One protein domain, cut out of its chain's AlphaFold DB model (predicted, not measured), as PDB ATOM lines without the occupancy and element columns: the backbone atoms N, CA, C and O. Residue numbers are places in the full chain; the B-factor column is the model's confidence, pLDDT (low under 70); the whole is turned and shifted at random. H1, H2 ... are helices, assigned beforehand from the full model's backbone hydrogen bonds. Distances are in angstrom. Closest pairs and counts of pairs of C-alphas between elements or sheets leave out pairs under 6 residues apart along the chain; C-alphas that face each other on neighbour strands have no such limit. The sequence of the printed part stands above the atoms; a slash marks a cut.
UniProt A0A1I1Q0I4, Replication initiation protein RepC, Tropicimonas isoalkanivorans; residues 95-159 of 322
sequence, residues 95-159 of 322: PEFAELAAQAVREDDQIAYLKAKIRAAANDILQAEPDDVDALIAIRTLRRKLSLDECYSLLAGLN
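Overview. This is residues 95 to 159 of the 322 residues of the protein "Replication initiation protein RepC" of Tropicimonas isoalkanivorans (UniProt A0A1I1Q0I4). A long helix, H1, makes the axis of a rod; two short helices, H2 and H3, pack on it, and residues 95 to 106 of H1 stick out free. H2 folds back along H1, and H3 turns again to run the same way as H1. The printed part has 65 residues with three named helices, H1, H2, H3 in chain order, and no named strand: all helix, loose, radius of gyration of the C-alphas 14.2 A, spans 50 by 19 by 14 A.

Arrangement. H1, residues 95 to 128, touches H2, residues 133 to 141, with residues 118 to 126 alone; the closest C-alphas, Ala 122 and Ala 135, are 4.8 A apart. They form a helical hairpin, opposite ways at 36 degrees, only just a steep tilt. H1 touches H3, residues 148 to 157, with residues 107 to 118 alone, closest C-alphas Ile 111 and Leu 148, 5.9 A, at a shallow tilt of 21 degrees. H2 and H3 are close but not clearly touching, closest C-alphas Ala 138 and Leu 154, 6.8 A. In H1, H2 and H3 every O i to N i+4 pair is within hydrogen-bond range.

Along the chain. H1 measures 49.7 A, from C-alpha 95 at (208.597, 491.345, 316.859); H2 12.3 A; H3 14.3 A, to C-alpha 157 at (214.791, 522.245, 294.503).

Size, cuts and confidence. The C-alphas farthest apart, Pro 95 and Asp 131, are 50.6 A apart. The printed part has no cut; the link H1 to H2 is tight, H2 to H3 short. No printed residue is under 70 in pLDDT.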
ATOM      1  N   PRO A  95     207.726 490.196 316.599       94.50
ATOM      2  CA  PRO A  95     208.597 491.345 316.859       94.50
ATOM      3  C   PRO A  95     209.145 491.981 315.573       94.50
ATOM      4  O   PRO A  95     209.037 493.189 315.401       94.50
ATOM      5  N   GLU A  96     209.611 491.159 314.625       94.50
ATOM      6  CA  GLU A  96     210.065 491.597 313.291       94.50
ATOM      7  C   GLU A  96     208.969 492.406 312.575       94.50
ATOM      8  O   GLU A  96     209.216 493.483 312.037       94.50
ATOM      9  N   PHE A  97     207.722 491.920 312.590       91.19
ATOM     10  CA  PHE A  97     206.609 492.630 311.956       91.19
ATOM     11  C   PHE A  97     206.209 493.909 312.686       91.19
ATOM     12  O   PHE A  97     205.816 494.870 312.027       91.19
ATOM     13  N   ALA A  98     206.294 493.927 314.015       91.56
ATOM     14  CA  ALA A  98     206.007 495.112 314.811       91.56
ATOM     15  C   ALA A  98     207.019 496.228 314.513       91.56
ATOM     16  O   ALA A  98     206.619 497.368 314.291       91.56
ATOM     17  N   GLU A  99     208.307 495.892 314.411       93.00
ATOM     18  CA  GLU A  99     209.367 496.837 314.044       93.00
ATOM     19  C   GLU A  99     209.174 497.394 312.630       93.00
ATOM     20  O   GLU A  99     209.200 498.611 312.433       93.00
ATOM     21  N   LEU A 100     208.901 496.523 311.652       92.25
ATOM     22  CA  LEU A 100     208.612 496.934 310.277       92.25
ATOM     23  C   LEU A 100     207.371 497.832 310.188       92.25
ATOM     24  O   LEU A 100     207.372 498.816 309.449       92.25
ATOM     25  N   ALA A 101     206.314 497.517 310.939       91.06
ATOM     26  CA  ALA A 101     205.110 498.339 310.990       91.06
ATOM     27  C   ALA A 101     205.391 499.707 311.623       91.06
ATOM     28  O   ALA A 101     204.979 500.729 311.081       91.06
ATOM     29  N   ALA A 102     206.145 499.743 312.724       91.06
ATOM     30  CA  ALA A 102     206.549 500.987 313.369       91.06
ATOM     31  C   ALA A 102     207.455 501.845 312.467       91.06
ATOM     32  O   ALA A 102     207.382 503.071 312.501       91.06
ATOM     33  N   GLN A 103     208.314 501.232 311.649       92.44
ATOM     34  CA  GLN A 103     209.103 501.953 310.650       92.44
ATOM     35  C   GLN A 103     208.221 502.544 309.545       92.44
ATOM     36  O   GLN A 103     208.381 503.717 309.228       92.44
ATOM     37  N   ALA A 104     207.268 501.772 309.018       91.19
ATOM     38  CA  ALA A 104     206.349 502.251 307.988       91.19
ATOM     39  C   ALA A 104     205.491 503.431 308.474       91.19
ATOM     40  O   ALA A 104     205.340 504.409 307.753       91.19
ATOM     41  N   VAL A 105     204.986 503.374 309.715       91.19
ATOM     42  CA  VAL A 105     204.233 504.489 310.317       91.19
ATOM     43  C   VAL A 105     205.107 505.738 310.443       91.19
ATOM     44  O   VAL A 105     204.683 506.814 310.037       91.19
ATOM     45  N   ARG A 106     206.347 505.599 310.935       91.00
ATOM     46  CA  ARG A 106     207.290 506.728 311.033       91.00
ATOM     47  C   ARG A 106     207.588 507.357 309.673       91.00
ATOM     48  O   ARG A 106     207.648 508.576 309.572       91.00
ATOM     49  N   GLU A 107     207.780 506.537 308.645       92.31
ATOM     50  CA  GLU A 107     208.008 507.007 307.279       92.31
ATOM     51  C   GLU A 107     206.784 507.752 306.725       92.31
ATOM     52  O   GLU A 107     206.931 508.851 306.192       92.31
ATOM     53  N   ASP A 108     205.576 507.208 306.903       91.44
ATOM     54  CA  ASP A 108     204.332 507.856 306.471       91.44
ATOM     55  C   ASP A 108     204.114 509.206 307.185       91.44
ATOM     56  O   ASP A 108     203.767 510.199 306.533       91.44
ATOM     57  N   ASP A 109     204.372 509.275 308.495       92.06
ATOM     58  CA  ASP A 109     204.295 510.512 309.285       92.06
ATOM     59  C   ASP A 109     205.323 511.548 308.810       92.06
ATOM     60  O   ASP A 109     205.005 512.730 308.646       92.06
ATOM     61  N   GLN A 110     206.549 511.109 308.520       92.25
ATOM     62  CA  GLN A 110     207.602 511.975 307.999       92.25
ATOM     63  C   GLN A 110     207.245 512.514 306.610       92.25
ATOM     64  O   GLN A 110     207.394 513.709 306.357       92.25
ATOM     65  N   ILE A 111     206.703 511.679 305.718       93.75
ATOM     66  CA  ILE A 111     206.201 512.121 304.411       93.75
ATOM     67  C   ILE A 111     205.067 513.132 304.597       93.75
ATOM     68  O   ILE A 111     205.044 514.159 303.918       93.75
ATOM     69  N   ALA A 112     204.128 512.883 305.511       93.00
ATOM     70  CA  ALA A 112     203.034 513.810 305.787       93.00
ATOM     71  C   ALA A 112     203.553 515.177 306.262       93.00
ATOM     72  O   ALA A 112     203.121 516.208 305.735       93.00
ATOM     73  N   TYR A 113     204.521 515.180 307.182       92.69
ATOM     74  CA  TYR A 113     205.193 516.384 307.662       92.69
ATOM     75  C   TYR A 113     205.912 517.130 306.532       92.69
ATOM     76  O   TYR A 113     205.641 518.309 306.307       92.69
ATOM     77  N   LEU A 114     206.756 516.449 305.749       92.31
ATOM     78  CA  LEU A 114     207.490 517.077 304.645       92.31
ATOM     79  C   LEU A 114     206.538 517.637 303.586       92.31
ATOM     80  O   LEU A 114     206.743 518.740 303.090       92.31
ATOM     81  N   LYS A 115     205.446 516.936 303.266       93.06
ATOM     82  CA  LYS A 115     204.425 517.451 302.341       93.06
ATOM     83  C   LYS A 115     203.726 518.699 302.882       93.06
ATOM     84  O   LYS A 115     203.353 519.560 302.084       93.06
ATOM     85  N   ALA A 116     203.518 518.798 304.195       92.06
ATOM     86  CA  ALA A 116     202.991 520.006 304.824       92.06
ATOM     87  C   ALA A 116     204.012 521.153 304.764       92.06
ATOM     88  O   ALA A 116     203.643 522.242 304.330       92.06
ATOM     89  N   LYS A 117     205.287 520.880 305.083       91.06
ATOM     90  CA  LYS A 117     206.409 521.829 304.977       91.06
ATOM     91  C   LYS A 117     206.541 522.398 303.562       91.06
ATOM     92  O   LYS A 117     206.486 523.610 303.385       91.06
ATOM     93  N   ILE A 118     206.618 521.527 302.550       91.69
ATOM     94  CA  ILE A 118     206.710 521.921 301.132       91.69
ATOM     95  C   ILE A 118     205.502 522.774 300.739       91.69
ATOM     96  O   ILE A 118     205.654 523.764 300.036       91.69
ATOM     97  N   ARG A 119     204.291 522.410 301.184       92.44
ATOM     98  CA  ARG A 119     203.081 523.171 300.851       92.44
ATOM     99  C   ARG A 119     203.086 524.570 301.463       92.44
ATOM    100  O   ARG A 119     202.663 525.494 300.780       92.44
ATOM    101  N   ALA A 120     203.498 524.703 302.722       90.94
ATOM    102  CA  ALA A 120     203.585 525.996 303.393       90.94
ATOM    103  C   ALA A 120     204.573 526.905 302.655       90.94
ATOM    104  O   ALA A 120     204.171 527.928 302.116       90.94
ATOM    105  N   ALA A 121     205.808 526.436 302.482       90.06
ATOM    106  CA  ALA A 121     206.849 527.195 301.805       90.06
ATOM    107  C   ALA A 121     206.504 527.547 300.349       90.06
ATOM    108  O   ALA A 121     206.699 528.681 299.929       90.06
ATOM    109  N   ALA A 122     205.945 526.610 299.576       90.50
ATOM    110  CA  ALA A 122     205.534 526.895 298.202       90.50
ATOM    111  C   ALA A 122     204.410 527.944 298.141       90.50
ATOM    112  O   ALA A 122     204.382 528.749 297.216       90.50
ATOM    113  N   ASN A 123     203.490 527.964 299.110       90.88
ATOM    114  CA  ASN A 123     202.468 529.008 299.178       90.88
ATOM    115  C   ASN A 123     203.063 530.371 299.552       90.88
ATOM    116  O   ASN A 123     202.611 531.372 299.004       90.88
ATOM    117  N   ASP A 124     204.052 530.411 300.446       89.75
ATOM    118  CA  ASP A 124     204.735 531.650 300.835       89.75
ATOM    119  C   ASP A 124     205.521 532.238 299.650       89.75
ATOM    120  O   ASP A 124     205.415 533.431 299.370       89.75
ATOM    121  N   ILE A 125     206.214 531.388 298.879       89.44
ATOM    122  CA  ILE A 125     206.877 531.782 297.626       89.44
ATOM    123  C   ILE A 125     205.853 532.349 296.640       89.44
ATOM    124  O   ILE A 125     206.048 533.444 296.133       89.44
ATOM    125  N   LEU A 126     204.724 531.667 296.419       90.62
ATOM    126  CA  LEU A 126     203.694 532.139 295.482       90.62
ATOM    127  C   LEU A 126     202.957 533.402 295.948       90.62
ATOM    128  O   LEU A 126     202.371 534.104 295.125       90.62
ATOM    129  N   GLN A 127     202.943 533.697 297.250       90.50
ATOM    130  CA  GLN A 127     202.439 534.974 297.766       90.50
ATOM    131  C   GLN A 127     203.375 536.129 297.396       90.50
ATOM    132  O   GLN A 127     202.893 537.214 297.072       90.50
ATOM    133  N   ALA A 128     204.692 535.900 297.432       90.25
ATOM    134  CA  ALA A 128     205.697 536.886 297.045       90.25
ATOM    135  C   ALA A 128     205.841 537.006 295.515       90.25
ATOM    136  O   ALA A 128     205.876 538.112 294.978       90.25
ATOM    137  N   GLU A 129     205.875 535.869 294.818       92.19
ATOM    138  CA  GLU A 129     206.094 535.731 293.377       92.19
ATOM    139  C   GLU A 129     205.065 534.754 292.768       92.19
ATOM    140  O   GLU A 129     205.299 533.546 292.695       92.19
ATOM    141  N   PRO A 130     203.903 535.252 292.302       90.94
ATOM    142  CA  PRO A 130     202.790 534.402 291.854       90.94
ATOM    143  C   PRO A 130     203.086 533.480 290.663       90.94
ATOM    144  O   PRO A 130     202.405 532.466 290.492       90.94
ATOM    145  N   ASP A 131     204.079 533.833 289.843       92.56
ATOM    146  CA  ASP A 131     204.458 533.109 288.625       92.56
ATOM    147  C   ASP A 131     205.699 532.216 288.816       92.56
ATOM    148  O   ASP A 131     206.247 531.713 287.830       92.56
ATOM    149  N   ASP A 132     206.136 531.988 290.062       91.38
ATOM    150  CA  ASP A 132     207.269 531.107 290.342       91.38
ATOM    151  C   ASP A 132     207.003 529.675 289.839       91.38
ATOM    152  O   ASP A 132     206.056 528.979 290.235       91.38
ATOM    153  N   VAL A 133     207.846 529.235 288.906       90.62
ATOM    154  CA  VAL A 133     207.650 527.980 288.173       90.62
ATOM    155  C   VAL A 133     207.856 526.779 289.096       90.62
ATOM    156  O   VAL A 133     207.096 525.805 289.015       90.62
ATOM    157  N   ASP A 134     208.835 526.853 289.993       88.75
ATOM    158  CA  ASP A 134     209.235 525.741 290.848       88.75
ATOM    159  C   ASP A 134     208.195 525.483 291.946       88.75
ATOM    160  O   ASP A 134     207.779 524.335 292.155       88.75
ATOM    161  N   ALA A 135     207.654 526.532 292.566       88.69
ATOM    162  CA  ALA A 135     206.577 526.440 293.547       88.69
ATOM    163  C   ALA A 135     205.273 525.907 292.925       88.69
ATOM    164  O   ALA A 135     204.600 525.042 293.506       88.69
ATOM    165  N   LEU A 136     204.933 526.320 291.697       91.38
ATOM    166  CA  LEU A 136     203.790 525.768 290.959       91.38
ATOM    167  C   LEU A 136     203.966 524.272 290.647       91.38
ATOM    168  O   LEU A 136     203.008 523.491 290.766       91.38
ATOM    169  N   ILE A 137     205.171 523.846 290.255       91.88
ATOM    170  CA  ILE A 137     205.499 522.430 290.031       91.88
ATOM    171  C   ILE A 137     205.413 521.650 291.346       91.88
ATOM    172  O   ILE A 137     204.819 520.565 291.377       91.88
ATOM    173  N   ALA A 138     205.919 522.198 292.448       90.94
ATOM    174  CA  ALA A 138     205.864 521.574 293.764       90.94
ATOM    175  C   ALA A 138     204.423 521.323 294.234       90.94
ATOM    176  O   ALA A 138     204.058 520.204 294.598       90.94
ATOM    177  N   ILE A 139     203.532 522.313 294.128       91.44
ATOM    178  CA  ILE A 139     202.120 522.136 294.507       91.44
ATOM    179  C   ILE A 139     201.428 521.068 293.650       91.44
ATOM    180  O   ILE A 139     200.592 520.303 294.150       91.44
ATOM    181  N   ARG A 140     201.753 520.985 292.355       92.94
ATOM    182  CA  ARG A 140     201.216 519.934 291.475       92.94
ATOM    183  C   ARG A 140     201.756 518.559 291.854       92.94
ATOM    184  O   ARG A 140     200.971 517.614 291.952       92.94
ATOM    185  N   THR A 141     203.059 518.441 292.102       93.31
ATOM    186  CA  THR A 141     203.690 517.171 292.485       93.31
ATOM    187  C   THR A 141     203.173 516.670 293.831       93.31
ATOM    188  O   THR A 141     202.897 515.483 293.947       93.31
ATOM    189  N   LEU A 142     202.872 517.529 294.808       92.69
ATOM    190  CA  LEU A 142     202.295 517.111 296.096       92.69
ATOM    191  C   LEU A 142     200.945 516.366 296.003       92.69
ATOM    192  O   LEU A 142     200.536 515.727 296.981       92.69
ATOM    193  N   ARG A 143     200.232 516.428 294.868       90.69
ATOM    194  CA  ARG A 143     198.942 515.735 294.664       90.69
ATOM    195  C   ARG A 143     199.086 514.228 294.442       90.69
ATOM    196  O   ARG A 143     198.115 513.503 294.636       90.69
ATOM    197  N   ARG A 144     200.268 513.750 294.041       92.56
ATOM    198  CA  ARG A 144     200.553 512.312 293.897       92.56
ATOM    199  C   ARG A 144     201.075 511.711 295.208       92.56
ATOM    200  O   ARG A 144     201.272 512.406 296.212       92.56
ATOM    201  N   LYS A 145     201.265 510.389 295.210       89.69
ATOM    202  CA  LYS A 145     202.032 509.695 296.250       89.69
ATOM    203  C   LYS A 145     203.521 509.955 295.992       89.69
ATOM    204  O   LYS A 145     203.955 509.791 294.853       89.69
ATOM    205  N   LEU A 146     204.238 510.406 297.018       92.06
ATOM    206  CA  LEU A 146     205.680 510.650 296.972       92.06
ATOM    207  C   LEU A 146     206.374 509.726 297.964       92.06
ATOM    208  O   LEU A 146     205.797 509.391 298.999       92.06
ATOM    209  N   SER A 147     207.593 509.342 297.619       94.06
ATOM    210  CA  SER A 147     208.567 508.751 298.536       94.06
ATOM    211  C   SER A 147     209.280 509.827 299.362       94.06
ATOM    212  O   SER A 147     209.241 511.013 299.016       94.06
ATOM    213  N   LEU A 148     209.962 509.408 300.433       92.44
ATOM    214  CA  LEU A 148     210.804 510.298 301.237       92.44
ATOM    215  C   LEU A 148     211.849 511.034 300.388       92.44
ATOM    216  O   LEU A 148     211.966 512.255 300.485       92.44
ATOM    217  N   ASP A 149     212.547 510.309 299.514       92.94
ATOM    218  CA  ASP A 149     213.611 510.859 298.664       92.94
ATOM    219  C   ASP A 149     213.084 511.927 297.698       92.94
ATOM    220  O   ASP A 149     213.726 512.955 297.472       92.94
ATOM    221  N   GLU A 150     211.877 511.731 297.160       93.31
ATOM    222  CA  GLU A 150     211.220 512.735 296.320       93.31
ATOM    223  C   GLU A 150     210.823 513.980 297.120       93.31
ATOM    224  O   GLU A 150     210.950 515.093 296.612       93.31
ATOM    225  N   CYS A 151     210.365 513.819 298.366       91.88
ATOM    226  CA  CYS A 151     210.073 514.952 299.245       91.88
ATOM    227  C   CYS A 151     211.338 515.762 299.561       91.88
ATOM    228  O   CYS A 151     211.304 516.989 299.480       91.88
ATOM    229  N   TYR A 152     212.456 515.098 299.863       91.25
ATOM    230  CA  TYR A 152     213.738 515.775 300.083       91.25
ATOM    231  C   TYR A 152     214.254 516.474 298.825       91.25
ATOM    232  O   TYR A 152     214.701 517.616 298.899       91.25
ATOM    233  N   SER A 153     214.126 515.829 297.665       91.19
ATOM    234  CA  SER A 153     214.518 516.421 296.382       91.19
ATOM    235  C   SER A 153     213.700 517.676 296.055       91.19
ATOM    236  O   SER A 153     214.248 518.652 295.553       91.19
ATOM    237  N   LEU A 154     212.400 517.681 296.375       89.31
ATOM    238  CA  LEU A 154     211.546 518.862 296.207       89.31
ATOM    239  C   LEU A 154     211.916 520.001 297.161       89.31
ATOM    240  O   LEU A 154     211.914 521.152 296.741       89.31
ATOM    241  N   LEU A 155     212.242 519.697 298.420       88.44
ATOM    242  CA  LEU A 155     212.714 520.714 299.366       88.44
ATOM    243  C   LEU A 155     214.024 521.354 298.898       88.44
ATOM    244  O   LEU A 155     214.144 522.575 298.942       88.44
ATOM    245  N   ALA A 156     214.965 520.541 298.411       86.56
ATOM    246  CA  ALA A 156     216.230 521.027 297.867       86.56
ATOM    247  C   ALA A 156     216.023 521.887 296.610       86.56
ATOM    248  O   ALA A 156     216.652 522.931 296.478       86.56
ATOM    249  N   GLY A 157     215.114 521.484 295.714       83.12
ATOM    250  CA  GLY A 157     214.791 522.245 294.503       83.12
ATOM    251  C   GLY A 157     214.168 523.614 294.781       83.12
ATOM    252  O   GLY A 157     214.426 524.554 294.045       83.12
ATOM    253  N   LEU A 158     213.401 523.742 295.865       80.31
ATOM    254  CA  LEU A 158     212.800 525.009 296.302       80.31
ATOM    255  C   LEU A 158     213.702 525.814 297.253       80.31
ATOM    256  O   LEU A 158     213.285 526.856 297.754       80.31
ATOM    257  N   ASN A 159     214.904 525.309 297.552       78.56
ATOM    258  CA  ASN A 159     215.842 525.885 298.514       78.56
ATOM    259  C   ASN A 159     215.215 526.155 299.903       78.56
ATOM    260  O   ASN A 159     215.516 527.147 300.566       78.56
TER     261      ASN A 159